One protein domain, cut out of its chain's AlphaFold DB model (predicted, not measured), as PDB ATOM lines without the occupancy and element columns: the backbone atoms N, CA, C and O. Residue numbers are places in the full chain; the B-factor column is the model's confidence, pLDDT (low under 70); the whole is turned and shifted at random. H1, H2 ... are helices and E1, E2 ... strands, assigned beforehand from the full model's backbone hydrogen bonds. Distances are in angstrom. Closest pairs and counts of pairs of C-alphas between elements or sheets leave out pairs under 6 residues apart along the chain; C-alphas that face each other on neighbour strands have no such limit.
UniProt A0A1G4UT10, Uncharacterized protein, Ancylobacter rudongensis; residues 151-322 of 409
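AT A GLANCE: This is residues 151 to 322 of the 409 residues of an uncharacterized protein of Ancylobacter rudongensis (UniProt A0A1G4UT10). With little regular structure, the domain is a sandwich: a strongly twisted, curled sheet, E1 E4 E7 E2 E8 E9, partly face to face with a small crossed sheet, E3 E6 E5; H1 and H2 cover E4. It has 172 printed residues, 67 in named elements, chain order E1 to E7, H1, H2, E8, E9. The large sheet is mixed, the small antiparallel; the class is mixed. It is compact, radius of gyration of the C-alphas 15.6 A, spans 44 by 37 by 34 A.

IN THESE COORDINATES: E1, residues 155 to 163, begins at C-alpha (8.767, 17.584, 39.275) and spans 24.1 A. Then come E2, 184 to 187; E3, 205 to 208; E4, 218 to 224; E5, 229 to 231; E6, 239 to 242; E7, 244 to 250; H1, 253 to 260; H2, 269 to 279; E8, 288 to 292; and E9, 304 to 308, ending at (1.461, -5.386, 38.091).

HOW THE PARTS SIT: E1 and E4 are antiparallel, N 157 and O 222 2.9 A apart. E2 and E8 are parallel, N 187 and O 290 2.8 A apart. In both helices every O i to N i+4 pair is within hydrogen-bond range.

THE WHOLE: The printed part has no cut. Residues 313 to 322 have pLDDT under 70.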
ATOM      1  N   ASN A 151       0.384  19.543  39.445       88.94
ATOM      2  CA  ASN A 151      -0.617  19.888  40.472       88.94
ATOM      3  C   ASN A 151      -0.512  19.058  41.762       88.94
ATOM      4  O   ASN A 151      -1.023  19.461  42.811       88.94
ATOM      5  N   ASP A 152       0.109  17.883  41.698       89.56
ATOM      6  CA  ASP A 152       0.378  17.018  42.846       89.56
ATOM      7  C   ASP A 152       1.713  17.317  43.544       89.56
ATOM      8  O   ASP A 152       1.974  16.725  44.587       89.56
ATOM      9  N   GLY A 153       2.500  18.275  43.045       90.88
ATOM     10  CA  GLY A 153       3.772  18.707  43.628       90.88
ATOM     11  C   GLY A 153       5.001  17.960  43.109       90.88
ATOM     12  O   GLY A 153       6.109  18.246  43.552       90.88
ATOM     13  N   SER A 154       4.837  17.022  42.172       94.94
ATOM     14  CA  SER A 154       5.977  16.351  41.547       94.94
ATOM     15  C   SER A 154       6.678  17.253  40.534       94.94
ATOM     16  O   SER A 154       6.033  18.041  39.834       94.94
ATOM     17  N   ILE A 155       7.970  17.023  40.359       94.94
ATOM     18  CA  ILE A 155       8.767  17.584  39.275       94.94
ATOM     19  C   ILE A 155       8.538  16.734  38.025       94.94
ATOM     20  O   ILE A 155       8.573  15.500  38.093       94.94
ATOM     21  N   LEU A 156       8.306  17.388  36.888       95.75
ATOM     22  CA  LEU A 156       8.283  16.727  35.590       95.75
ATOM     23  C   LEU A 156       9.692  16.746  34.989       95.75
ATOM     24  O   LEU A 156      10.353  17.781  34.973       95.75
ATOM     25  N   VAL A 157      10.162  15.594  34.523       96.94
ATOM     26  CA  VAL A 157      11.530  15.395  34.026       96.94
ATOM     27  C   VAL A 157      11.537  14.516  32.785       96.94
ATOM     28  O   VAL A 157      10.548  13.853  32.470       96.94
ATOM     29  N   TYR A 158      12.679  14.458  32.111       97.69
ATOM     30  CA  TYR A 158      12.903  13.573  30.979       97.69
ATOM     31  C   TYR A 158      13.617  12.293  31.413       97.69
ATOM     32  O   TYR A 158      14.553  12.308  32.223       97.69
ATOM     33  N   LYS A 159      13.192  11.169  30.836       97.44
ATOM     34  CA  LYS A 159      13.814   9.860  31.005       97.44
ATOM     35  C   LYS A 159      14.114   9.237  29.647       97.44
ATOM     36  O   LYS A 159      13.216   8.813  28.926       97.44
ATOM     37  N   PHE A 160      15.399   9.151  29.348       96.50
ATOM     38  CA  PHE A 160      15.926   8.461  28.184       96.50
ATOM     39  C   PHE A 160      16.032   6.953  28.414       96.50
ATOM     40  O   PHE A 160      16.493   6.521  29.477       96.50
ATOM     41  N   LEU A 161      15.615   6.170  27.418       96.75
ATOM     42  CA  LEU A 161      15.618   4.706  27.415       96.75
ATOM     43  C   LEU A 161      15.920   4.161  26.012       96.75
ATOM     44  O   LEU A 161      15.812   4.882  25.023       96.75
ATOM     45  N   ASP A 162      16.249   2.874  25.932       96.38
ATOM     46  CA  ASP A 162      16.291   2.126  24.675       96.38
ATOM     47  C   ASP A 162      15.077   1.206  24.555       96.38
ATOM     48  O   ASP A 162      14.760   0.450  25.478       96.38
ATOM     49  N   ARG A 163      14.411   1.255  23.401       95.19
ATOM     50  CA  ARG A 163      13.347   0.320  23.024       95.19
ATOM     51  C   ARG A 163      13.930  -1.072  22.761       95.19
ATOM     52  O   ARG A 163      14.934  -1.197  22.062       95.19
ATOM     53  N   ARG A 164      13.299  -2.110  23.315       93.25
ATOM     54  CA  ARG A 164      13.594  -3.522  23.020       93.25
ATOM     55  C   ARG A 164      12.946  -3.944  21.695       93.25
ATOM     56  O   ARG A 164      11.995  -3.316  21.241       93.25
ATOM     57  N   GLU A 165      13.433  -5.030  21.102       86.81
ATOM     58  CA  GLU A 165      12.912  -5.578  19.836       86.81
ATOM     59  C   GLU A 165      11.420  -5.942  19.902       86.81
ATOM     60  O   GLU A 165      10.710  -5.790  18.914       86.81
ATOM     61  N   ASP A 166      10.929  -6.348  21.080       82.44
ATOM     62  CA  ASP A 166       9.512  -6.656  21.320       82.44
ATOM     63  C   ASP A 166       8.586  -5.427  21.226       82.44
ATOM     64  O   ASP A 166       7.367  -5.574  21.169       82.44
ATOM     65  N   GLY A 167       9.143  -4.210  21.225       82.56
ATOM     66  CA  GLY A 167       8.414  -2.942  21.146       82.56
ATOM     67  C   GLY A 167       7.550  -2.603  22.367       82.56
ATOM     68  O   GLY A 167       7.119  -1.457  22.496       82.56
ATOM     69  N   GLU A 168       7.316  -3.556  23.272       89.25
ATOM     70  CA  GLU A 168       6.492  -3.395  24.472       89.25
ATOM     71  C   GLU A 168       7.296  -2.788  25.628       89.25
ATOM     72  O   GLU A 168       6.751  -2.047  26.455       89.25
ATOM     73  N   PHE A 169       8.594  -3.092  25.694       95.19
ATOM     74  CA  PHE A 169       9.437  -2.706  26.813       95.19
ATOM     75  C   PHE A 169      10.641  -1.864  26.420       95.19
ATOM     76  O   PHE A 169      11.151  -1.865  25.300       95.19
ATOM     77  N   PHE A 170      11.132  -1.165  27.431       97.19
ATOM     78  CA  PHE A 170      12.254  -0.258  27.362       97.19
ATOM     79  C   PHE A 170      13.232  -0.589  28.482       97.19
ATOM     80  O   PHE A 170      12.852  -1.132  29.525       97.19
ATOM     81  N   VAL A 171      14.499  -0.262  28.268       96.62
ATOM     82  CA  VAL A 171      15.566  -0.476  29.247       96.62
ATOM     83  C   VAL A 171      16.457   0.746  29.373       96.62
ATOM     84  O   VAL A 171      16.507   1.602  28.491       96.62
ATOM     85  N   ASP A 172      17.150   0.853  30.502       93.81
ATOM     86  CA  ASP A 172      18.167   1.878  30.683       93.81
ATOM     87  C   ASP A 172      19.332   1.670  29.703       93.81
ATOM     88  O   ASP A 172      19.791   0.548  29.504       93.81
ATOM     89  N   LYS A 173      19.837   2.761  29.120       90.25
ATOM     90  CA  LYS A 173      20.914   2.715  28.116       90.25
ATOM     91  C   LYS A 173      22.210   2.090  28.636       90.25
ATOM     92  O   LYS A 173      22.955   1.492  27.871       90.25
ATOM     93  N   HIS A 174      22.509   2.293  29.918       89.19
ATOM     94  CA  HIS A 174      23.817   1.976  30.475       89.19
ATOM     95  C   HIS A 174      23.998   0.481  30.747       89.19
ATOM     96  O   HIS A 174      24.997  -0.101  30.339       89.19
ATOM     97  N   THR A 175      23.038  -0.145  31.434       91.75
ATOM     98  CA  THR A 175      23.115  -1.566  31.802       91.75
ATOM     99  C   THR A 175      22.198  -2.440  30.960       91.75
ATOM    100  O   THR A 175      22.445  -3.639  30.843       91.75
ATOM    101  N   GLY A 176      21.136  -1.871  30.384       93.69
ATOM    102  CA  GLY A 176      20.136  -2.610  29.623       93.69
ATOM    103  C   GLY A 176      19.269  -3.538  30.479       93.69
ATOM    104  O   GLY A 176      18.579  -4.389  29.920       93.69
ATOM    105  N   LYS A 177      19.289  -3.430  31.813       93.44
ATOM    106  CA  LYS A 177      18.688  -4.430  32.719       93.44
ATOM    107  C   LYS A 177      17.339  -4.029  33.286       93.44
ATOM    108  O   LYS A 177      16.512  -4.899  33.554       93.44
ATOM    109  N   VAL A 178      17.094  -2.736  33.481       95.75
ATOM    110  CA  VAL A 178      15.870  -2.260  34.132       95.75
ATOM    111  C   VAL A 178      14.730  -2.222  33.118       95.75
ATOM    112  O   VAL A 178      14.473  -1.192  32.496       95.75
ATOM    113  N   LYS A 179      14.065  -3.371  32.944       96.06
ATOM    114  CA  LYS A 179      12.895  -3.543  32.072       96.06
ATOM    115  C   LYS A 179      11.694  -2.770  32.627       96.06
ATOM    116  O   LYS A 179      11.283  -2.988  33.764       96.06
ATOM    117  N   GLN A 180      11.150  -1.870  31.816       97.75
ATOM    118  CA  GLN A 180      10.067  -0.950  32.175       97.75
ATOM    119  C   GLN A 180       9.279  -0.516  30.932       97.75
ATOM    120  O   GLN A 180       9.684  -0.807  29.808       97.75
ATOM    121  N   ARG A 181       8.158   0.178  31.118       97.38
ATOM    122  CA  ARG A 181       7.274   0.670  30.053       97.38
ATOM    123  C   ARG A 181       6.427   1.848  30.531       97.38
ATOM    124  O   ARG A 181       6.507   2.271  31.682       97.38
ATOM    125  N   LEU A 182       5.609   2.400  29.642       97.56
ATOM    126  CA  LEU A 182       4.674   3.463  29.999       97.56
ATOM    127  C   LEU A 182       3.782   3.033  31.184       97.56
ATOM    128  O   LEU A 182       3.196   1.950  31.162       97.56
ATOM    129  N   GLY A 183       3.693   3.869  32.221       97.50
ATOM    130  CA  GLY A 183       2.991   3.564  33.472       97.50
ATOM    131  C   GLY A 183       3.818   2.802  34.516       97.50
ATOM    132  O   GLY A 183       3.321   2.566  35.617       97.50
ATOM    133  N   SER A 184       5.067   2.413  34.238       98.56
ATOM    134  CA  SER A 184       5.940   1.835  35.269       98.56
ATOM    135  C   SER A 184       6.350   2.903  36.286       98.56
ATOM    136  O   SER A 184       6.870   3.965  35.925       98.56
ATOM    137  N   ARG A 185       6.175   2.602  37.576       98.50
ATOM    138  CA  ARG A 185       6.849   3.295  38.675       98.50
ATOM    139  C   ARG A 185       8.102   2.513  39.036       98.50
ATOM    140  O   ARG A 185       8.029   1.436  39.626       98.50
ATOM    141  N   VAL A 186       9.258   3.053  38.674       98.62
ATOM    142  CA  VAL A 186      10.552   2.432  38.957       98.62
ATOM    143  C   VAL A 186      11.092   2.994  40.259       98.62
ATOM    144  O   VAL A 186      11.078   4.206  40.457       98.62
ATOM    145  N   SER A 187      11.553   2.127  41.156       98.31
ATOM    146  CA  SER A 187      12.107   2.536  42.448       98.31
ATOM    147  C   SER A 187      13.241   1.633  42.919       98.31
ATOM    148  O   SER A 187      13.324   0.471  42.529       98.31
ATOM    149  N   MET A 188      14.100   2.168  43.779       97.00
ATOM    150  CA  MET A 188      15.155   1.451  44.489       97.00
ATOM    151  C   MET A 188      15.311   2.009  45.910       97.00
ATOM    152  O   MET A 188      14.879   3.135  46.164       97.00
ATOM    153  N   PRO A 189      15.913   1.266  46.856       95.75
ATOM    154  CA  PRO A 189      16.207   1.810  48.179       95.75
ATOM    155  C   PRO A 189      17.090   3.061  48.071       95.75
ATOM    156  O   PRO A 189      18.113   3.029  47.388       95.75
ATOM    157  N   SER A 190      16.730   4.148  48.758       93.19
ATOM    158  CA  SER A 190      17.504   5.402  48.736       93.19
ATOM    159  C   SER A 190      18.946   5.207  49.209       93.19
ATOM    160  O   SER A 190      19.862   5.774  48.625       93.19
ATOM    161  N   SER A 191      19.167   4.310  50.176       92.88
ATOM    162  CA  SER A 191      20.497   3.914  50.663       92.88
ATOM    163  C   SER A 191      21.382   3.224  49.618       92.88
ATOM    164  O   SER A 191      22.569   3.025  49.855       92.88
ATOM    165  N   ARG A 192      20.823   2.831  48.467       93.88
ATOM    166  CA  ARG A 192      21.552   2.222  47.343       93.88
ATOM    167  C   ARG A 192      21.836   3.211  46.208       93.88
ATOM    168  O   ARG A 192      22.402   2.813  45.189       93.88
ATOM    169  N   VAL A 193      21.438   4.472  46.363       93.44
ATOM    170  CA  VAL A 193      21.738   5.551  45.420       93.44
ATOM    171  C   VAL A 193      23.017   6.258  45.876       93.44
ATOM    172  O   VAL A 193      23.136   6.646  47.034       93.44
ATOM    173  N   SER A 194      23.985   6.409  44.972       91.56
ATOM    174  CA  SER A 194      25.272   7.055  45.248       91.56
ATOM    175  C   SER A 194      25.074   8.538  45.550       91.56
ATOM    176  O   SER A 194      24.648   9.304  44.678       91.56
ATOM    177  N   THR A 195      25.469   8.935  46.760       90.81
ATOM    178  CA  THR A 195      25.523  10.332  47.216       90.81
ATOM    179  C   THR A 195      26.788  11.064  46.768       90.81
ATOM    180  O   THR A 195      26.941  12.266  47.001       90.81
ATOM    181  N   ASN A 196      27.717  10.369  46.095       89.88
ATOM    182  CA  ASN A 196      28.959  10.968  45.632       89.88
ATOM    183  C   ASN A 196      28.714  11.872  44.416       89.88
ATOM    184  O   ASN A 196      28.545  11.420  43.281       89.88
ATOM    185  N   ARG A 197      28.753  13.180  44.653       87.62
ATOM    186  CA  ARG A 197      28.541  14.228  43.642       87.62
ATOM    187  C   ARG A 197      29.667  14.377  42.628       87.62
ATOM    188  O   ARG A 197      29.476  15.054  41.624       87.62
ATOM    189  N   ARG A 198      30.848  13.822  42.907       87.75
ATOM    190  CA  ARG A 198      32.009  13.897  42.004       87.75
ATOM    191  C   ARG A 198      31.947  12.841  40.908       87.75
ATOM    192  O   ARG A 198      32.607  12.976  39.886       87.75
ATOM    193  N   GLU A 199      31.145  11.804  41.113       84.31
ATOM    194  CA  GLU A 199      30.801  10.866  40.057       84.31
ATOM    195  C   GLU A 199      29.750  11.512  39.162       84.31
ATOM    196  O   GLU A 199      28.784  12.082  39.662       84.31
ATOM    197  N   ALA A 200      29.892  11.385  37.846       75.44
ATOM    198  CA  ALA A 200      28.843  11.778  36.913       75.44
ATOM    199  C   ALA A 200      27.753  10.689  36.846       75.44
ATOM    200  O   ALA A 200      26.570  10.983  36.998       75.44
ATOM    201  N   CYS A 201      28.141   9.416  36.713       81.25
ATOM    202  CA  CYS A 201      27.242   8.284  36.433       81.25
ATOM    203  C   CYS A 201      27.238   7.206  37.541       81.25
ATOM    204  O   CYS A 201      27.236   6.018  37.235       81.25
ATOM    205  N   GLY A 202      27.287   7.605  38.819       85.06
ATOM    206  CA  GLY A 202      27.251   6.674  39.961       85.06
ATOM    207  C   GLY A 202      25.919   5.921  40.110       85.06
ATOM    208  O   GLY A 202      24.937   6.261  39.451       85.06
ATOM    209  N   SER A 203      25.861   4.918  40.996       90.69
ATOM    210  CA  SER A 203      24.647   4.113  41.232       90.69
ATOM    211  C   SER A 203      23.408   4.977  41.489       90.69
ATOM    212  O   SER A 203      23.432   5.894  42.309       90.69
ATOM    213  N   GLY A 204      22.301   4.673  40.818       91.81
ATOM    214  CA  GLY A 204      21.042   5.383  41.001       91.81
ATOM    215  C   GLY A 204      20.153   5.354  39.768       91.81
ATOM    216  O   GLY A 204      20.584   5.050  38.651       91.81
ATOM    217  N   LEU A 205      18.890   5.720  39.961       95.94
ATOM    218  CA  LEU A 205      17.985   5.947  38.847       95.94
ATOM    219  C   LEU A 205      18.238   7.345  38.282       95.94
ATOM    220  O   LEU A 205      18.113   8.334  38.993       95.94
ATOM    221  N   HIS A 206      18.585   7.431  37.002       95.12
ATOM    222  CA  HIS A 206      18.919   8.707  36.370       95.12
ATOM    223  C   HIS A 206      17.723   9.316  35.641       95.12
ATOM    224  O   HIS A 206      17.072   8.628  34.848       95.12
ATOM    225  N   VAL A 207      17.481  10.602  35.864       96.50
ATOM    226  CA  VAL A 207      16.536  11.447  35.115       96.50
ATOM    227  C   VAL A 207      17.217  12.766  34.757       96.50
ATOM    228  O   VAL A 207      18.273  13.084  35.307       96.50
ATOM    229  N   CYS A 208      16.651  13.524  33.823       96.00
ATOM    230  CA  CYS A 208      17.325  14.693  33.265       96.00
ATOM    231  C   CYS A 208      16.388  15.838  32.876       96.00
ATOM    232  O   CYS A 208      15.170  15.672  32.792       96.00
ATOM    233  N   SER A 209      16.980  17.011  32.664       94.94
ATOM    234  CA  SER A 209      16.362  18.154  31.997       94.94
ATOM    235  C   SER A 209      16.672  18.117  30.498       94.94
ATOM    236  O   SER A 209      17.513  17.339  30.039       94.94
ATOM    237  N   HIS A 210      16.034  18.999  29.724       92.75
ATOM    238  CA  HIS A 210      16.278  19.081  28.283       92.75
ATOM    239  C   HIS A 210      17.754  19.365  27.943       92.75
ATOM    240  O   HIS A 210      18.237  18.980  26.886       92.75
ATOM    241  N   ARG A 211      18.518  19.984  28.854       92.38
ATOM    242  CA  ARG A 211      19.928  20.352  28.632       92.38
ATOM    243  C   ARG A 211      20.888  19.166  28.588       92.38
ATOM    244  O   ARG A 211      22.034  19.345  28.183       92.38
ATOM    245  N   TYR A 212      20.457  17.975  29.001       89.81
ATOM    246  CA  TYR A 212      21.320  16.795  29.012       89.81
ATOM    247  C   TYR A 212      21.753  16.410  27.586       89.81
ATOM    248  O   TYR A 212      22.945  16.232  27.312       89.81
ATOM    249  N   GLY A 213      20.815  16.462  26.637       81.75
ATOM    250  CA  GLY A 213      21.021  16.101  25.234       81.75
ATOM    251  C   GLY A 213      20.607  14.662  24.939       81.75
ATOM    252  O   GLY A 213      19.841  14.071  25.691       81.75
ATOM    253  N   SER A 214      21.090  14.109  23.827       82.69
ATOM    254  CA  SER A 214      20.680  12.784  23.351       82.69
ATOM    255  C   SER A 214      21.344  11.643  24.124       82.69
ATOM    256  O   SER A 214      22.569  11.511  24.142       82.69
ATOM    257  N   TYR A 215      20.526  10.790  24.735       85.88
ATOM    258  CA  TYR A 215      20.955   9.557  25.388       85.88
ATOM    259  C   TYR A 215      19.911   8.476  25.088       85.88
ATOM    260  O   TYR A 215      18.734   8.707  25.273       85.88
ATOM    261  N   GLY A 216      20.273   7.298  24.585       88.62
ATOM    262  CA  GLY A 216      19.268   6.296  24.171       88.62
ATOM    263  C   GLY A 216      18.355   6.714  22.999       88.62
ATOM    264  O   GLY A 216      18.457   7.819  22.466       88.62
ATOM    265  N   ASN A 217      17.490   5.797  22.558       93.31
ATOM    266  CA  ASN A 217      16.690   5.952  21.328       93.31
ATOM    267  C   ASN A 217      15.206   6.308  21.544       93.31
ATOM    268  O   ASN A 217      14.483   6.512  20.576       93.31
ATOM    269  N   THR A 218      14.737   6.361  22.790       94.75
ATOM    270  CA  THR A 218      13.365   6.742  23.148       94.75
ATOM    271  C   THR A 218      13.382   7.677  24.354       94.75
ATOM    272  O   THR A 218      14.244   7.571  25.228       94.75
ATOM    273  N   LEU A 219      12.404   8.582  24.433       96.44
ATOM    274  CA  LEU A 219      12.271   9.528  25.534       96.44
ATOM    275  C   LEU A 219      10.875   9.494  26.149       96.44
ATOM    276  O   LEU A 219       9.862   9.419  25.458       96.44
ATOM    277  N   PHE A 220      10.843   9.580  27.472       97.81
ATOM    278  CA  PHE A 220       9.630   9.672  28.266       97.81
ATOM    279  C   PHE A 220       9.635  10.946  29.101       97.81
ATOM    280  O   PHE A 220      10.682  11.372  29.590       97.81
ATOM    281  N   LEU A 221       8.447  11.495  29.338       98.12
ATOM    282  CA  LEU A 221       8.208  12.341  30.498       98.12
ATOM    283  C   LEU A 221       7.973  11.445  31.708       98.12
ATOM    284  O   LEU A 221       7.205  10.476  31.655       98.12
ATOM    285  N   ALA A 222       8.631  11.791  32.804       98.25
ATOM    286  CA  ALA A 222       8.509  11.104  34.072       98.25
ATOM    287  C   ALA A 222       8.201  12.092  35.196       98.25
ATOM    288  O   ALA A 222       8.650  13.236  35.176       98.25
ATOM    289  N   LYS A 223       7.443  11.635  36.191       98.12
ATOM    290  CA  LYS A 223       7.187  12.380  37.426       98.12
ATOM    291  C   LYS A 223       8.117  11.885  38.525       98.12
ATOM    292  O   LYS A 223       8.282  10.675  38.693       98.12
ATOM    293  N   VAL A 224       8.681  12.822  39.277       97.81
ATOM    294  CA  VAL A 224       9.583  12.575  40.410       97.81
ATOM    295  C   VAL A 224       9.095  13.383  41.608       97.81
ATOM    296  O   VAL A 224       8.837  14.580  41.479       97.81
ATOM    297  N   SER A 225       8.941  12.748  42.773       95.69
ATOM    298  CA  SER A 225       8.727  13.505  44.010       95.69
ATOM    299  C   SER A 225      10.018  14.235  44.380       95.69
ATOM    300  O   SER A 225      11.076  13.613  44.301       95.69
ATOM    301  N   PRO A 226       9.978  15.498  44.839       93.50
ATOM    302  CA  PRO A 226      11.164  16.170  45.371       93.50
ATOM    303  C   PRO A 226      11.895  15.327  46.422       93.50
ATOM    304  O   PRO A 226      13.114  15.232  46.379       93.50
ATOM    305  N   ALA A 227      11.151  14.625  47.283       92.38
ATOM    306  CA  ALA A 227      11.706  13.753  48.318       92.38
ATOM    307  C   ALA A 227      12.433  12.504  47.775       92.38
ATOM    308  O   ALA A 227      13.194  11.874  48.506       92.38
ATOM    309  N   ASP A 228      12.201  12.134  46.511       95.81
ATOM    310  CA  ASP A 228      12.871  11.003  45.866       95.81
ATOM    311  C   ASP A 228      14.217  11.406  45.230       95.81
ATOM    312  O   ASP A 228      14.937  10.545  44.718       95.81
ATOM    313  N   VAL A 229      14.573  12.697  45.230       95.06
ATOM    314  CA  VAL A 229      15.854  13.191  44.712       95.06
ATOM    315  C   VAL A 229      16.949  12.942  45.741       95.06
ATOM    316  O   VAL A 229      16.849  13.375  46.883       95.06
ATOM    317  N   ILE A 230      18.017  12.257  45.328       93.50
ATOM    318  CA  ILE A 230      19.129  11.916  46.220       93.50
ATOM    319  C   ILE A 230      20.335  12.809  45.947       93.50
ATOM    320  O   ILE A 230      20.952  13.322  46.880       93.50
ATOM    321  N   THR A 231      20.712  12.994  44.678       92.12
ATOM    322  CA  THR A 231      21.967  13.685  44.334       92.12
ATOM    323  C   THR A 231      21.935  14.290  42.941       92.12
ATOM    324  O   THR A 231      21.546  13.618  41.983       92.12
ATOM    325  N   VAL A 232      22.428  15.523  42.806       91.62
ATOM    326  CA  VAL A 232      22.737  16.136  41.508       91.62
ATOM    327  C   VAL A 232      24.264  16.201  41.376       91.62
ATOM    328  O   VAL A 232      24.934  16.743  42.255       91.62
ATOM    329  N   PRO A 233      24.866  15.622  40.324       89.06
ATOM    330  CA  PRO A 233      26.315  15.667  40.155       89.06
ATOM    331  C   PRO A 233      26.855  17.102  40.070       89.06
ATOM    332  O   PRO A 233      26.268  17.984  39.437       89.06
ATOM    333  N   LYS A 234      28.013  17.340  40.691       85.81
ATOM    334  CA  LYS A 234      28.650  18.660  40.710       85.81
ATOM    335  C   LYS A 234      29.090  19.041  39.295       85.81
ATOM    336  O   LYS A 234      29.833  18.305  38.659       85.81
ATOM    337  N   GLY A 235      28.673  20.220  38.833       83.06
ATOM    338  CA  GLY A 235      29.008  20.724  37.495       83.06
ATOM    339  C   GLY A 235      28.158  20.141  36.359       83.06
ATOM    340  O   GLY A 235      28.356  20.526  35.212       83.06
ATOM    341  N   GLU A 236      27.192  19.266  36.657       85.50
ATOM    342  CA  GLU A 236      26.295  18.663  35.664       85.50
ATOM    343  C   GLU A 236      24.839  18.706  36.160       85.50
ATOM    344  O   GLU A 236      24.194  17.687  36.402       85.50
ATOM    345  N   ASN A 237      24.298  19.919  36.298       85.50
ATOM    346  CA  ASN A 237      22.930  20.165  36.772       85.50
ATOM    347  C   ASN A 237      21.830  19.847  35.740       85.50
ATOM    348  O   ASN A 237      20.679  20.226  35.931       85.50
ATOM    349  N   SER A 238      22.161  19.164  34.643       91.94
ATOM    350  CA  SER A 238      21.194  18.706  33.640       91.94
ATOM    351  C   SER A 238      20.675  17.293  33.905       91.94
ATOM    352  O   SER A 238      19.750  16.845  33.227       91.94
ATOM    353  N   LYS A 239      21.215  16.589  34.905       93.19
ATOM    354  CA  LYS A 239      20.739  15.271  35.338       93.19
ATOM    355  C   LYS A 239      20.767  15.136  36.850       93.19
ATOM    356  O   LYS A 239      21.499  15.840  37.531       93.19
ATOM    357  N   MET A 240      20.016  14.174  37.366       94.25
ATOM    358  CA  MET A 240      20.028  13.836  38.784       94.25
ATOM    359  C   MET A 240      19.812  12.345  39.015       94.25
ATOM    360  O   MET A 240      19.288  11.630  38.154       94.25
ATOM    361  N   ARG A 241      20.218  11.897  40.202       94.75
ATOM    362  CA  ARG A 241      19.962  10.561  40.732       94.75
ATOM    363  C   ARG A 241      18.785  10.614  41.682       94.75
ATOM    364  O   ARG A 241      18.777  11.388  42.642       94.75
ATOM    365  N   VAL A 242      17.823   9.748  41.422       96.25
ATOM    366  CA  VAL A 242      16.604   9.604  42.209       96.25
ATOM    367  C   VAL A 242      16.496   8.176  42.733       96.25
ATOM    368  O   VAL A 242      17.118   7.252  42.203       96.25
ATOM    369  N   CYS A 243      15.699   7.981  43.777       96.50
ATOM    370  CA  CYS A 243      15.335   6.651  44.258       96.50
ATOM    371  C   CYS A 243      14.014   6.158  43.650       96.50
ATOM    372  O   CYS A 243      13.763   4.955  43.675       96.50
ATOM    373  N   ALA A 244      13.201   7.035  43.045       98.06
ATOM    374  CA  ALA A 244      12.006   6.644  42.303       98.06
ATOM    375  C   ALA A 244      11.614   7.633  41.191       98.06
ATOM    376  O   ALA A 244      11.877   8.830  41.273       98.06
ATOM    377  N   TYR A 245      10.953   7.119  40.151       98.69
ATOM    378  CA  TYR A 245      10.267   7.907  39.121       98.69
ATOM    379  C   TYR A 245       9.076   7.135  38.542       98.69
ATOM    380  O   TYR A 245       9.004   5.910  38.630       98.69
ATOM    381  N   HIS A 246       8.142   7.850  37.918       98.62
ATOM    382  CA  HIS A 246       6.978   7.272  37.244       98.62
ATOM    383  C   HIS A 246       6.912   7.728  35.785       98.62
ATOM    384  O   HIS A 246       6.839   8.928  35.536       98.62
ATOM    385  N   LEU A 247       6.920   6.789  34.835       98.62
ATOM    386  CA  LEU A 247       6.800   7.080  33.401       98.62
ATOM    387  C   LEU A 247       5.355   7.416  33.024       98.62
ATOM    388  O   LEU A 247       4.492   6.541  33.047       98.62
ATOM    389  N   VAL A 248       5.096   8.666  32.637       98.19
ATOM    390  CA  VAL A 248       3.725   9.178  32.460       98.19
ATOM    391  C   VAL A 248       3.311   9.402  31.011       98.19
ATOM    392  O   VAL A 248       2.124   9.270  30.696       98.19
ATOM    393  N   ALA A 249       4.269   9.691  30.129       97.56
ATOM    394  CA  ALA A 249       4.046   9.835  28.693       97.56
ATOM    395  C   ALA A 249       5.311   9.476  27.908       97.56
ATOM    396  O   ALA A 249       6.412   9.838  28.313       97.56
ATOM    397  N   GLN A 250       5.147   8.796  26.775       96.94
ATOM    398  CA  GLN A 250       6.209   8.627  25.788       96.94
ATOM    399  C   GLN A 250       6.172   9.807  24.813       96.94
ATOM    400  O   GLN A 250       5.090  10.204  24.379       96.94
ATOM    401  N   LEU A 251       7.333  10.366  24.473       95.69
ATOM    402  CA  LEU A 251       7.426  11.410  23.457       95.69
ATOM    403  C   LEU A 251       7.390  10.785  22.054       95.69
ATOM    404  O   LEU A 251       8.133   9.831  21.811       95.69
ATOM    405  N   PRO A 252       6.573  11.323  21.130       94.81
ATOM    406  CA  PRO A 252       6.712  11.061  19.702       94.81
ATOM    407  C   PRO A 252       8.098  11.473  19.190       94.81
ATOM    408  O   PRO A 252       8.728  12.369  19.759       94.81
ATOM    409  N   ASP A 253       8.542  10.871  18.088       92.94
ATOM    410  CA  ASP A 253       9.886  11.071  17.527       92.94
ATOM    411  C   ASP A 253      10.207  12.546  17.221       92.94
ATOM    412  O   ASP A 253      11.339  12.995  17.401       92.94
ATOM    413  N   GLU A 254       9.212  13.327  16.802       93.25
ATOM    414  CA  GLU A 254       9.370  14.760  16.538       93.25
ATOM    415  C   GLU A 254       9.717  15.540  17.813       93.25
ATOM    416  O   GLU A 254      10.681  16.308  17.832       93.25
ATOM    417  N   LEU A 255       9.003  15.278  18.912       94.38
ATOM    418  CA  LEU A 255       9.271  15.901  20.212       94.38
ATOM    419  C   LEU A 255      10.550  15.351  20.856       94.38
ATOM    420  O   LEU A 255      11.271  16.097  21.519       94.38
ATOM    421  N   TYR A 256      10.876  14.074  20.624       95.06
ATOM    422  CA  TYR A 256      12.168  13.499  21.009       95.06
ATOM    423  C   TYR A 256      13.319  14.314  20.412       95.06
ATOM    424  O   TYR A 256      14.229  14.695  21.144       95.06
ATOM    425  N   ARG A 257      13.275  14.625  19.107       94.00
ATOM    426  CA  ARG A 257      14.354  15.357  18.415       94.00
ATOM    427  C   ARG A 257      14.570  16.755  18.989       94.00
ATOM    428  O   ARG A 257      15.718  17.175  19.112       94.00
ATOM    429  N   VAL A 258      13.500  17.452  19.376       93.38
ATOM    430  CA  VAL A 258      13.585  18.763  20.045       93.38
ATOM    431  C   VAL A 258      14.427  18.646  21.320       93.38
ATOM    432  O   VAL A 258      15.456  19.311  21.460       93.38
ATOM    433  N   VAL A 259      14.051  17.732  22.216       94.44
ATOM    434  CA  VAL A 259      14.724  17.575  23.513       94.44
ATOM    435  C   VAL A 259      16.134  16.995  23.362       94.44
ATOM    436  O   VAL A 259      17.069  17.457  24.015       94.44
ATOM    437  N   ALA A 260      16.328  16.028  22.463       93.00
ATOM    438  CA  ALA A 260      17.631  15.428  22.175       93.00
ATOM    439  C   ALA A 260      18.656  16.465  21.673       93.00
ATOM    440  O   ALA A 260      19.838  16.374  22.011       93.00
ATOM    441  N   ASN A 261      18.195  17.496  20.955       93.50
ATOM    442  CA  ASN A 261      18.995  18.642  20.507       93.50
ATOM    443  C   ASN A 261      19.128  19.754  21.563       93.50
ATOM    444  O   ASN A 261      19.497  20.884  21.241       93.50
ATOM    445  N   ARG A 262      18.836  19.449  22.832       93.88
ATOM    446  CA  ARG A 262      18.892  20.379  23.969       93.88
ATOM    447  C   ARG A 262      17.944  21.570  23.872       93.88
ATOM    448  O   ARG A 262      18.123  22.556  24.590       93.88
ATOM    449  N   GLN A 263      16.904  21.482  23.051       92.00
ATOM    450  CA  GLN A 263      15.870  22.508  22.970       92.00
ATOM    451  C   GLN A 263      14.769  22.222  23.993       92.00
ATOM    452  O   GLN A 263      14.517  21.069  24.343       92.00
ATOM    453  N   SER A 264      14.138  23.277  24.509       91.06
ATOM    454  CA  SER A 264      13.019  23.109  25.435       91.06
ATOM    455  C   SER A 264      11.811  22.527  24.708       91.06
ATOM    456  O   SER A 264      11.477  22.970  23.614       91.06
ATOM    457  N   LEU A 265      11.112  21.590  25.352       91.06
ATOM    458  CA  LEU A 265       9.849  21.058  24.832       91.06
ATOM    459  C   LEU A 265       8.750  22.129  24.788       91.06
ATOM    460  O   LEU A 265       7.820  22.042  23.989       91.06
ATOM    461  N   MET A 266       8.866  23.150  25.636       87.38
ATOM    462  CA  MET A 266       7.862  24.197  25.800       87.38
ATOM    463  C   MET A 266       7.757  25.113  24.576       87.38
ATOM    464  O   MET A 266       6.702  25.708  24.362       87.38
ATOM    465  N   THR A 267       8.791  25.174  23.730       85.62
ATOM    466  CA  THR A 267       8.762  25.954  22.480       85.62
ATOM    467  C   THR A 267       7.861  25.329  21.413       85.62
ATOM    468  O   THR A 267       7.484  26.006  20.458       85.62
ATOM    469  N   ASN A 268       7.482  24.058  21.578       89.12
ATOM    470  CA  ASN A 268       6.595  23.334  20.678       89.12
ATOM    471  C   ASN A 268       5.150  23.329  21.220       89.12
ATOM    472  O   ASN A 268       4.911  23.073  22.401       89.12
ATOM    473  N   GLU A 269       4.164  23.605  20.361       88.31
ATOM    474  CA  GLU A 269       2.749  23.664  20.758       88.31
ATOM    475  C   GLU A 269       2.200  22.313  21.249       88.31
ATOM    476  O   GLU A 269       1.514  22.257  22.271       88.31
ATOM    477  N   GLU A 270       2.523  21.213  20.570       90.81
ATOM    478  CA  GLU A 270       2.102  19.872  20.986       90.81
ATOM    479  C   GLU A 270       2.781  19.452  22.289       90.81
ATOM    480  O   GLU A 270       2.139  18.877  23.172       90.81
ATOM    481  N   GLY A 271       4.059  19.814  22.442       91.50
ATOM    482  CA  GLY A 271       4.806  19.669  23.688       91.50
ATOM    483  C   GLY A 271       4.105  20.359  24.859       91.50
ATOM    484  O   GLY A 271       3.855  19.725  25.888       91.50
ATOM    485  N   ARG A 272       3.686  21.620  24.681       90.00
ATOM    486  CA  ARG A 272       2.914  22.370  25.689       90.00
ATOM    487  C   ARG A 272       1.598  21.686  26.043       90.00
ATOM    488  O   ARG A 272       1.330  21.491  27.227       90.00
ATOM    489  N   LYS A 273       0.810  21.263  25.048       90.94
ATOM    490  CA  LYS A 273      -0.467  20.551  25.268       90.94
ATOM    491  C   LYS A 273      -0.264  19.232  26.018       90.94
ATOM    492  O   LYS A 273      -1.067  18.867  26.878       90.94
ATOM    493  N   LEU A 274       0.805  18.496  25.709       92.81
ATOM    494  CA  LEU A 274       1.153  17.267  26.419       92.81
ATOM    495  C   LEU A 274       1.492  17.548  27.888       92.81
ATOM    496  O   LEU A 274       0.939  16.897  28.775       92.81
ATOM    497  N   VAL A 275       2.355  18.532  28.142       92.25
ATOM    498  CA  VAL A 275       2.752  18.935  29.496       92.25
ATOM    499  C   VAL A 275       1.546  19.438  30.297       92.25
ATOM    500  O   VAL A 275       1.367  19.028  31.440       92.25
ATOM    501  N   GLU A 276       0.660  20.233  29.694       89.44
ATOM    502  CA  GLU A 276      -0.568  20.725  30.331       89.44
ATOM    503  C   GLU A 276      -1.482  19.587  30.802       89.44
ATOM    504  O   GLU A 276      -1.966  19.600  31.939       89.44
ATOM    505  N   ARG A 277      -1.690  18.563  29.965       90.88
ATOM    506  CA  ARG A 277      -2.457  17.372  30.363       90.88
ATOM    507  C   ARG A 277      -1.830  16.689  31.575       90.88
ATOM    508  O   ARG A 277      -2.525  16.417  32.555       90.88
ATOM    509  N   ILE A 278      -0.509  16.506  31.562       92.62
ATOM    510  CA  ILE A 278       0.220  15.848  32.654       92.62
ATOM    511  C   ILE A 278       0.136  16.652  33.959       92.62
ATOM    512  O   ILE A 278      -0.143  16.070  35.008       92.62
ATOM    513  N   ILE A 279       0.316  17.977  33.920       89.19
ATOM    514  CA  ILE A 279       0.181  18.840  35.109       89.19
ATOM    515  C   ILE A 279      -1.198  18.670  35.743       89.19
ATOM    516  O   ILE A 279      -1.309  18.561  36.966       89.19
ATOM    517  N   ASN A 280      -2.237  18.600  34.908       86.06
ATOM    518  CA  ASN A 280      -3.623  18.437  35.333       86.06
ATOM    519  C   ASN A 280      -3.980  17.004  35.776       86.06
ATOM    520  O   ASN A 280      -5.103  16.773  36.232       86.06
ATOM    521  N   GLY A 281      -3.033  16.063  35.706       87.62
ATOM    522  CA  GLY A 281      -3.219  14.664  36.098       87.62
ATOM    523  C   GLY A 281      -3.824  13.779  35.006       87.62
ATOM    524  O   GLY A 281      -4.149  12.623  35.276       87.62
ATOM    525  N   ASP A 282      -3.973  14.293  33.784       92.31
ATOM    526  CA  ASP A 282      -4.393  13.528  32.610       92.31
ATOM    527  C   ASP A 282      -3.171  12.881  31.950       92.31
ATOM    528  O   ASP A 282      -2.618  13.350  30.956       92.31
ATOM    529  N   HIS A 283      -2.682  11.826  32.591       94.19
ATOM    530  CA  HIS A 283      -1.539  11.058  32.126       94.19
ATOM    531  C   HIS A 283      -1.679   9.589  32.512       94.19
ATOM    532  O   HIS A 283      -2.557   9.215  33.296       94.19
ATOM    533  N   THR A 284      -0.788   8.744  31.990       94.94
ATOM    534  CA  THR A 284      -0.815   7.313  32.313       94.94
ATOM    535  C   THR A 284      -0.680   7.127  33.829       94.94
ATOM    536  O   THR A 284       0.230   7.718  34.425       94.94
ATOM    537  N   PRO A 285      -1.583   6.375  34.487       95.50
ATOM    538  CA  PRO A 285      -1.446   6.069  35.904       95.50
ATOM    539  C   PRO A 285      -0.349   5.023  36.127       95.50
ATOM    540  O   PRO A 285       0.103   4.379  35.185       95.50
ATOM    541  N   VAL A 286       0.017   4.788  37.388       96.62
ATOM    542  CA  VAL A 286       0.933   3.691  37.713       96.62
ATOM    543  C   VAL A 286       0.245   2.355  37.408       96.62
ATOM    544  O   VAL A 286      -0.795   2.039  37.987       96.62
ATOM    545  N   LEU A 287       0.826   1.581  36.495       96.75
ATOM    546  CA  LEU A 287       0.338   0.269  36.058       96.75
ATOM    547  C   LEU A 287       1.161  -0.882  36.640       96.75
ATOM    548  O   LEU A 287       0.682  -2.012  36.726       96.75
ATOM    549  N   GLU A 288       2.399  -0.607  37.044       97.31
ATOM    550  CA  GLU A 288       3.285  -1.579  37.672       97.31
ATOM    551  C   GLU A 288       4.332  -0.893  38.549       97.31
ATOM    552  O   GLU A 288       4.787   0.210  38.246       97.31
ATOM    553  N   ASP A 289       4.736  -1.577  39.614       98.00
ATOM    554  CA  ASP A 289       5.908  -1.225  40.409       98.00
ATOM    555  C   ASP A 289       7.099  -2.068  39.945       98.00
ATOM    556  O   ASP A 289       7.052  -3.298  40.015       98.00
ATOM    557  N   VAL A 290       8.178  -1.411  39.521       98.19
ATOM    558  CA  VAL A 290       9.465  -2.034  39.184       98.19
ATOM    559  C   VAL A 290      10.458  -1.686  40.292       98.19
ATOM    560  O   VAL A 290      10.878  -0.538  40.430       98.19
ATOM    561  N   LYS A 291      10.821  -2.668  41.117       98.06
ATOM    562  CA  LYS A 291      11.739  -2.498  42.249       98.06
ATOM    563  C   LYS A 291      13.120  -3.033  41.901       98.06
ATOM    564  O   LYS A 291      13.282  -4.235  41.709       98.06
ATOM    565  N   VAL A 292      14.109  -2.150  41.862       97.38
ATOM    566  CA  VAL A 292      15.520  -2.473  41.639       97.38
ATOM    567  C   VAL A 292      16.212  -2.591  42.998       97.38
ATOM    568  O   VAL A 292      16.171  -1.665  43.804       97.38
ATOM    569  N   GLY A 293      16.830  -3.739  43.284       94.62
ATOM    570  CA  GLY A 293      17.419  -4.022  44.600       94.62
ATOM    571  C   GLY A 293      18.710  -3.257  44.931       94.62
ATOM    572  O   GLY A 293      19.129  -3.256  46.088       94.62
ATOM    573  N   GLY A 294      19.350  -2.616  43.948       92.50
ATOM    574  CA  GLY A 294      20.654  -1.967  44.094       92.50
ATOM    575  C   GLY A 294      21.246  -1.494  42.762       92.50
ATOM    576  O   GLY A 294      20.515  -1.285  41.796       92.50
ATOM    577  N   SER A 295      22.568  -1.325  42.710       91.62
ATOM    578  CA  SER A 295      23.285  -0.930  41.492       91.62
ATOM    579  C   SER A 295      23.343  -2.083  40.488       91.62
ATOM    580  O   SER A 295      24.030  -3.076  40.722       91.62
ATOM    581  N   THR A 296      22.675  -1.947  39.339       89.69
ATOM    582  CA  THR A 296      22.766  -2.922  38.233       89.69
ATOM    583  C   THR A 296      24.086  -2.838  37.460       89.69
ATOM    584  O   THR A 296      24.395  -3.748  36.683       89.69
ATOM    585  N   TYR A 297      24.845  -1.753  37.665       86.06
ATOM    586  CA  TYR A 297      26.174  -1.533  37.096       86.06
ATOM    587  C   TYR A 297      27.251  -2.241  37.923       86.06
ATOM    588  O   TYR A 297      27.999  -3.050  37.384       86.06
ATOM    589  N   GLU A 298      27.283  -1.987  39.235       88.12
ATOM    590  CA  GLU A 298      28.279  -2.579  40.141       88.12
ATOM    591  C   GLU A 298      27.994  -4.059  40.401       88.12
ATOM    592  O   GLU A 298      28.913  -4.872  40.430       88.12
ATOM    593  N   ASN A 299      26.717  -4.426  40.564       89.56
ATOM    594  CA  ASN A 299      26.307  -5.807  40.777       89.56
ATOM    595  C   ASN A 299      25.354  -6.259  39.671       89.56
ATOM    596  O   ASN A 299      24.168  -5.903  39.627       89.56
ATOM    597  N   LYS A 300      25.883  -7.107  38.788       86.31
ATOM    598  CA  LYS A 300      25.148  -7.606  37.632       86.31
ATOM    599  C   LYS A 300      23.968  -8.511  37.999       86.31
ATOM    600  O   LYS A 300      23.027  -8.551  37.205       86.31
ATOM    601  N   ASP A 301      23.992  -9.125  39.177       90.81
ATOM    602  CA  ASP A 301      22.972 -10.049  39.687       90.81
ATOM    603  C   ASP A 301      21.936  -9.350  40.577       90.81
ATOM    604  O   ASP A 301      21.127  -9.990  41.256       90.81
ATOM    605  N   THR A 302      21.944  -8.012  40.587       93.38
ATOM    606  CA  THR A 302      20.939  -7.208  41.284       93.38
ATOM    607  C   THR A 302      19.534  -7.655  40.892       93.38
ATOM    608  O   THR A 302      19.123  -7.552  39.735       93.38
ATOM    609  N   LYS A 303      18.769  -8.111  41.887       94.81
ATOM    610  CA  LYS A 303      17.387  -8.552  41.693       94.81
ATOM    611  C   LYS A 303      16.499  -7.372  41.306       94.81
ATOM    612  O   LYS A 303      16.536  -6.316  41.943       94.81
ATOM    613  N   ILE A 304      15.667  -7.589  40.293       96.38
ATOM    614  CA  ILE A 304      14.631  -6.654  39.856       96.38
ATOM    615  C   ILE A 304      13.294  -7.380  39.961       96.38
ATOM    616  O   ILE A 304      13.129  -8.462  39.404       96.38
ATOM    617  N   ALA A 305      12.352  -6.801  40.700       96.38
ATOM    618  CA  ALA A 305      11.024  -7.366  40.896       96.38
ATOM    619  C   ALA A 305       9.967  -6.442  40.289       96.38
ATOM    620  O   ALA A 305       9.891  -5.270  40.657       96.38
ATOM    621  N   THR A 306       9.127  -6.984  39.410       97.06
ATOM    622  CA  THR A 306       8.014  -6.247  38.803       97.06
ATOM    623  C   THR A 306       6.688  -6.782  39.317       97.06
ATOM    624  O   THR A 306       6.408  -7.975  39.221       97.06
ATOM    625  N   ARG A 307       5.844  -5.889  39.839       96.56
ATOM    626  CA  ARG A 307       4.487  -6.202  40.291       96.56
ATOM    627  C   ARG A 307       3.486  -5.384  39.488       96.56
ATOM    628  O   ARG A 307       3.478  -4.161  39.585       96.56
ATOM    629  N   LYS A 308       2.596  -6.052  38.748       95.88
ATOM    630  CA  LYS A 308       1.461  -5.386  38.091       95.88
ATOM    631  C   LYS A 308       0.482  -4.866  39.144       95.88
ATOM    632  O   LYS A 308       0.178  -5.564  40.113       95.88
ATOM    633  N   LEU A 309      -0.012  -3.654  38.940       91.88
ATOM    634  CA  LEU A 309      -1.035  -3.036  39.770       91.88
ATOM    635  C   LEU A 309      -2.384  -3.065  39.040       91.88
ATOM    636  O   LEU A 309      -2.430  -3.012  37.807       91.88
ATOM    637  N   PRO A 310      -3.502  -3.168  39.777       85.50
ATOM    638  CA  PRO A 310      -4.817  -3.054  39.170       85.50
ATOM    639  C   PRO A 310      -4.975  -1.660  38.560       85.50
ATOM    640  O   PRO A 310      -4.635  -0.656  39.189       85.50
ATOM    641  N   LYS A 311      -5.526  -1.591  37.342       75.81
ATOM    642  CA  LYS A 311      -5.843  -0.305  36.712       75.81
ATOM    643  C   LYS A 311      -6.768   0.489  37.649       75.81
ATOM    644  O   LYS A 311      -7.771  -0.069  38.108       75.81
ATOM    645  N   PRO A 312      -6.463   1.760  37.955       70.75
ATOM    646  CA  PRO A 312      -7.309   2.551  38.838       70.75
ATOM    647  C   PRO A 312      -8.716   2.674  38.243       70.75
ATOM    648  O   PRO A 312      -8.883   2.969  37.062       70.75
ATOM    649  N   LYS A 313      -9.741   2.445  39.076       52.91
ATOM    650  CA  LYS A 313     -11.152   2.333  38.652       52.91
ATOM    651  C   LYS A 313     -11.766   3.634  38.106       52.91
ATOM    652  O   LYS A 313     -12.897   3.596  37.641       52.91
ATOM    653  N   LYS A 314     -11.043   4.759  38.146       49.81
ATOM    654  CA  LYS A 314     -11.322   6.051  37.491       49.81
ATOM    655  C   LYS A 314     -10.020   6.867  37.518       49.81
ATOM    656  O   LYS A 314      -9.341   6.852  38.546       49.81
ATOM    657  N   LEU A 315      -9.687   7.602  36.446       48.44
ATOM    658  CA  LEU A 315      -8.739   8.717  36.580       48.44
ATOM    659  C   LEU A 315      -9.300   9.622  37.678       48.44
ATOM    660  O   LEU A 315     -10.464  10.030  37.599       48.44
ATOM    661  N   VAL A 316      -8.511   9.903  38.714       44.28
ATOM    662  CA  VAL A 316      -8.874  10.916  39.703       44.28
ATOM    663  C   VAL A 316      -8.899  12.239  38.947       44.28
ATOM    664  O   VAL A 316      -7.879  12.896  38.795       44.28
ATOM    665  N   LYS A 317     -10.070  12.614  38.423       39.69
ATOM    666  CA  LYS A 317     -10.324  13.969  37.950       39.69
ATOM    667  C   LYS A 317     -10.225  14.845  39.185       39.69
ATOM    668  O   LYS A 317     -11.191  14.984  39.937       39.69
ATOM    669  N   THR A 318      -9.044  15.383  39.456       42.28
ATOM    670  CA  THR A 318      -8.908  16.447  40.439       42.28
ATOM    671  C   THR A 318      -9.859  17.555  39.996       42.28
ATOM    672  O   THR A 318      -9.675  18.122  38.924       42.28
ATOM    673  N   LYS A 319     -10.898  17.847  40.795       37.50
ATOM    674  CA  LYS A 319     -11.755  19.043  40.663       37.50
ATOM    675  C   LYS A 319     -10.934  20.305  40.989       37.50
ATOM    676  O   LYS A 319     -11.235  21.031  41.931       37.50
ATOM    677  N   GLY A 320      -9.810  20.483  40.306       44.50
ATOM    678  CA  GLY A 320      -8.940  21.641  40.391       44.50
ATOM    679  C   GLY A 320      -9.188  22.544  39.195       44.50
ATOM    680  O   GLY A 320      -9.589  22.078  38.128       44.50
ATOM    681  N   VAL A 321      -8.951  23.836  39.394       48.38
ATOM    682  CA  VAL A 321      -8.812  24.821  38.320       48.38
ATOM    683  C   VAL A 321      -7.912  24.219  37.235       48.38
ATOM    684  O   VAL A 321      -6.829  23.734  37.561       48.38
ATOM    685  N   LYS A 322      -8.372  24.195  35.975       53.69
ATOM    686  CA  LYS A 322      -7.527  23.788  34.844       53.69
ATOM    687  C   LYS A 322      -6.309  24.704  34.831       53.69
ATOM    688  O   LYS A 322      -6.457  25.910  34.637       53.69
TER     689      LYS A 322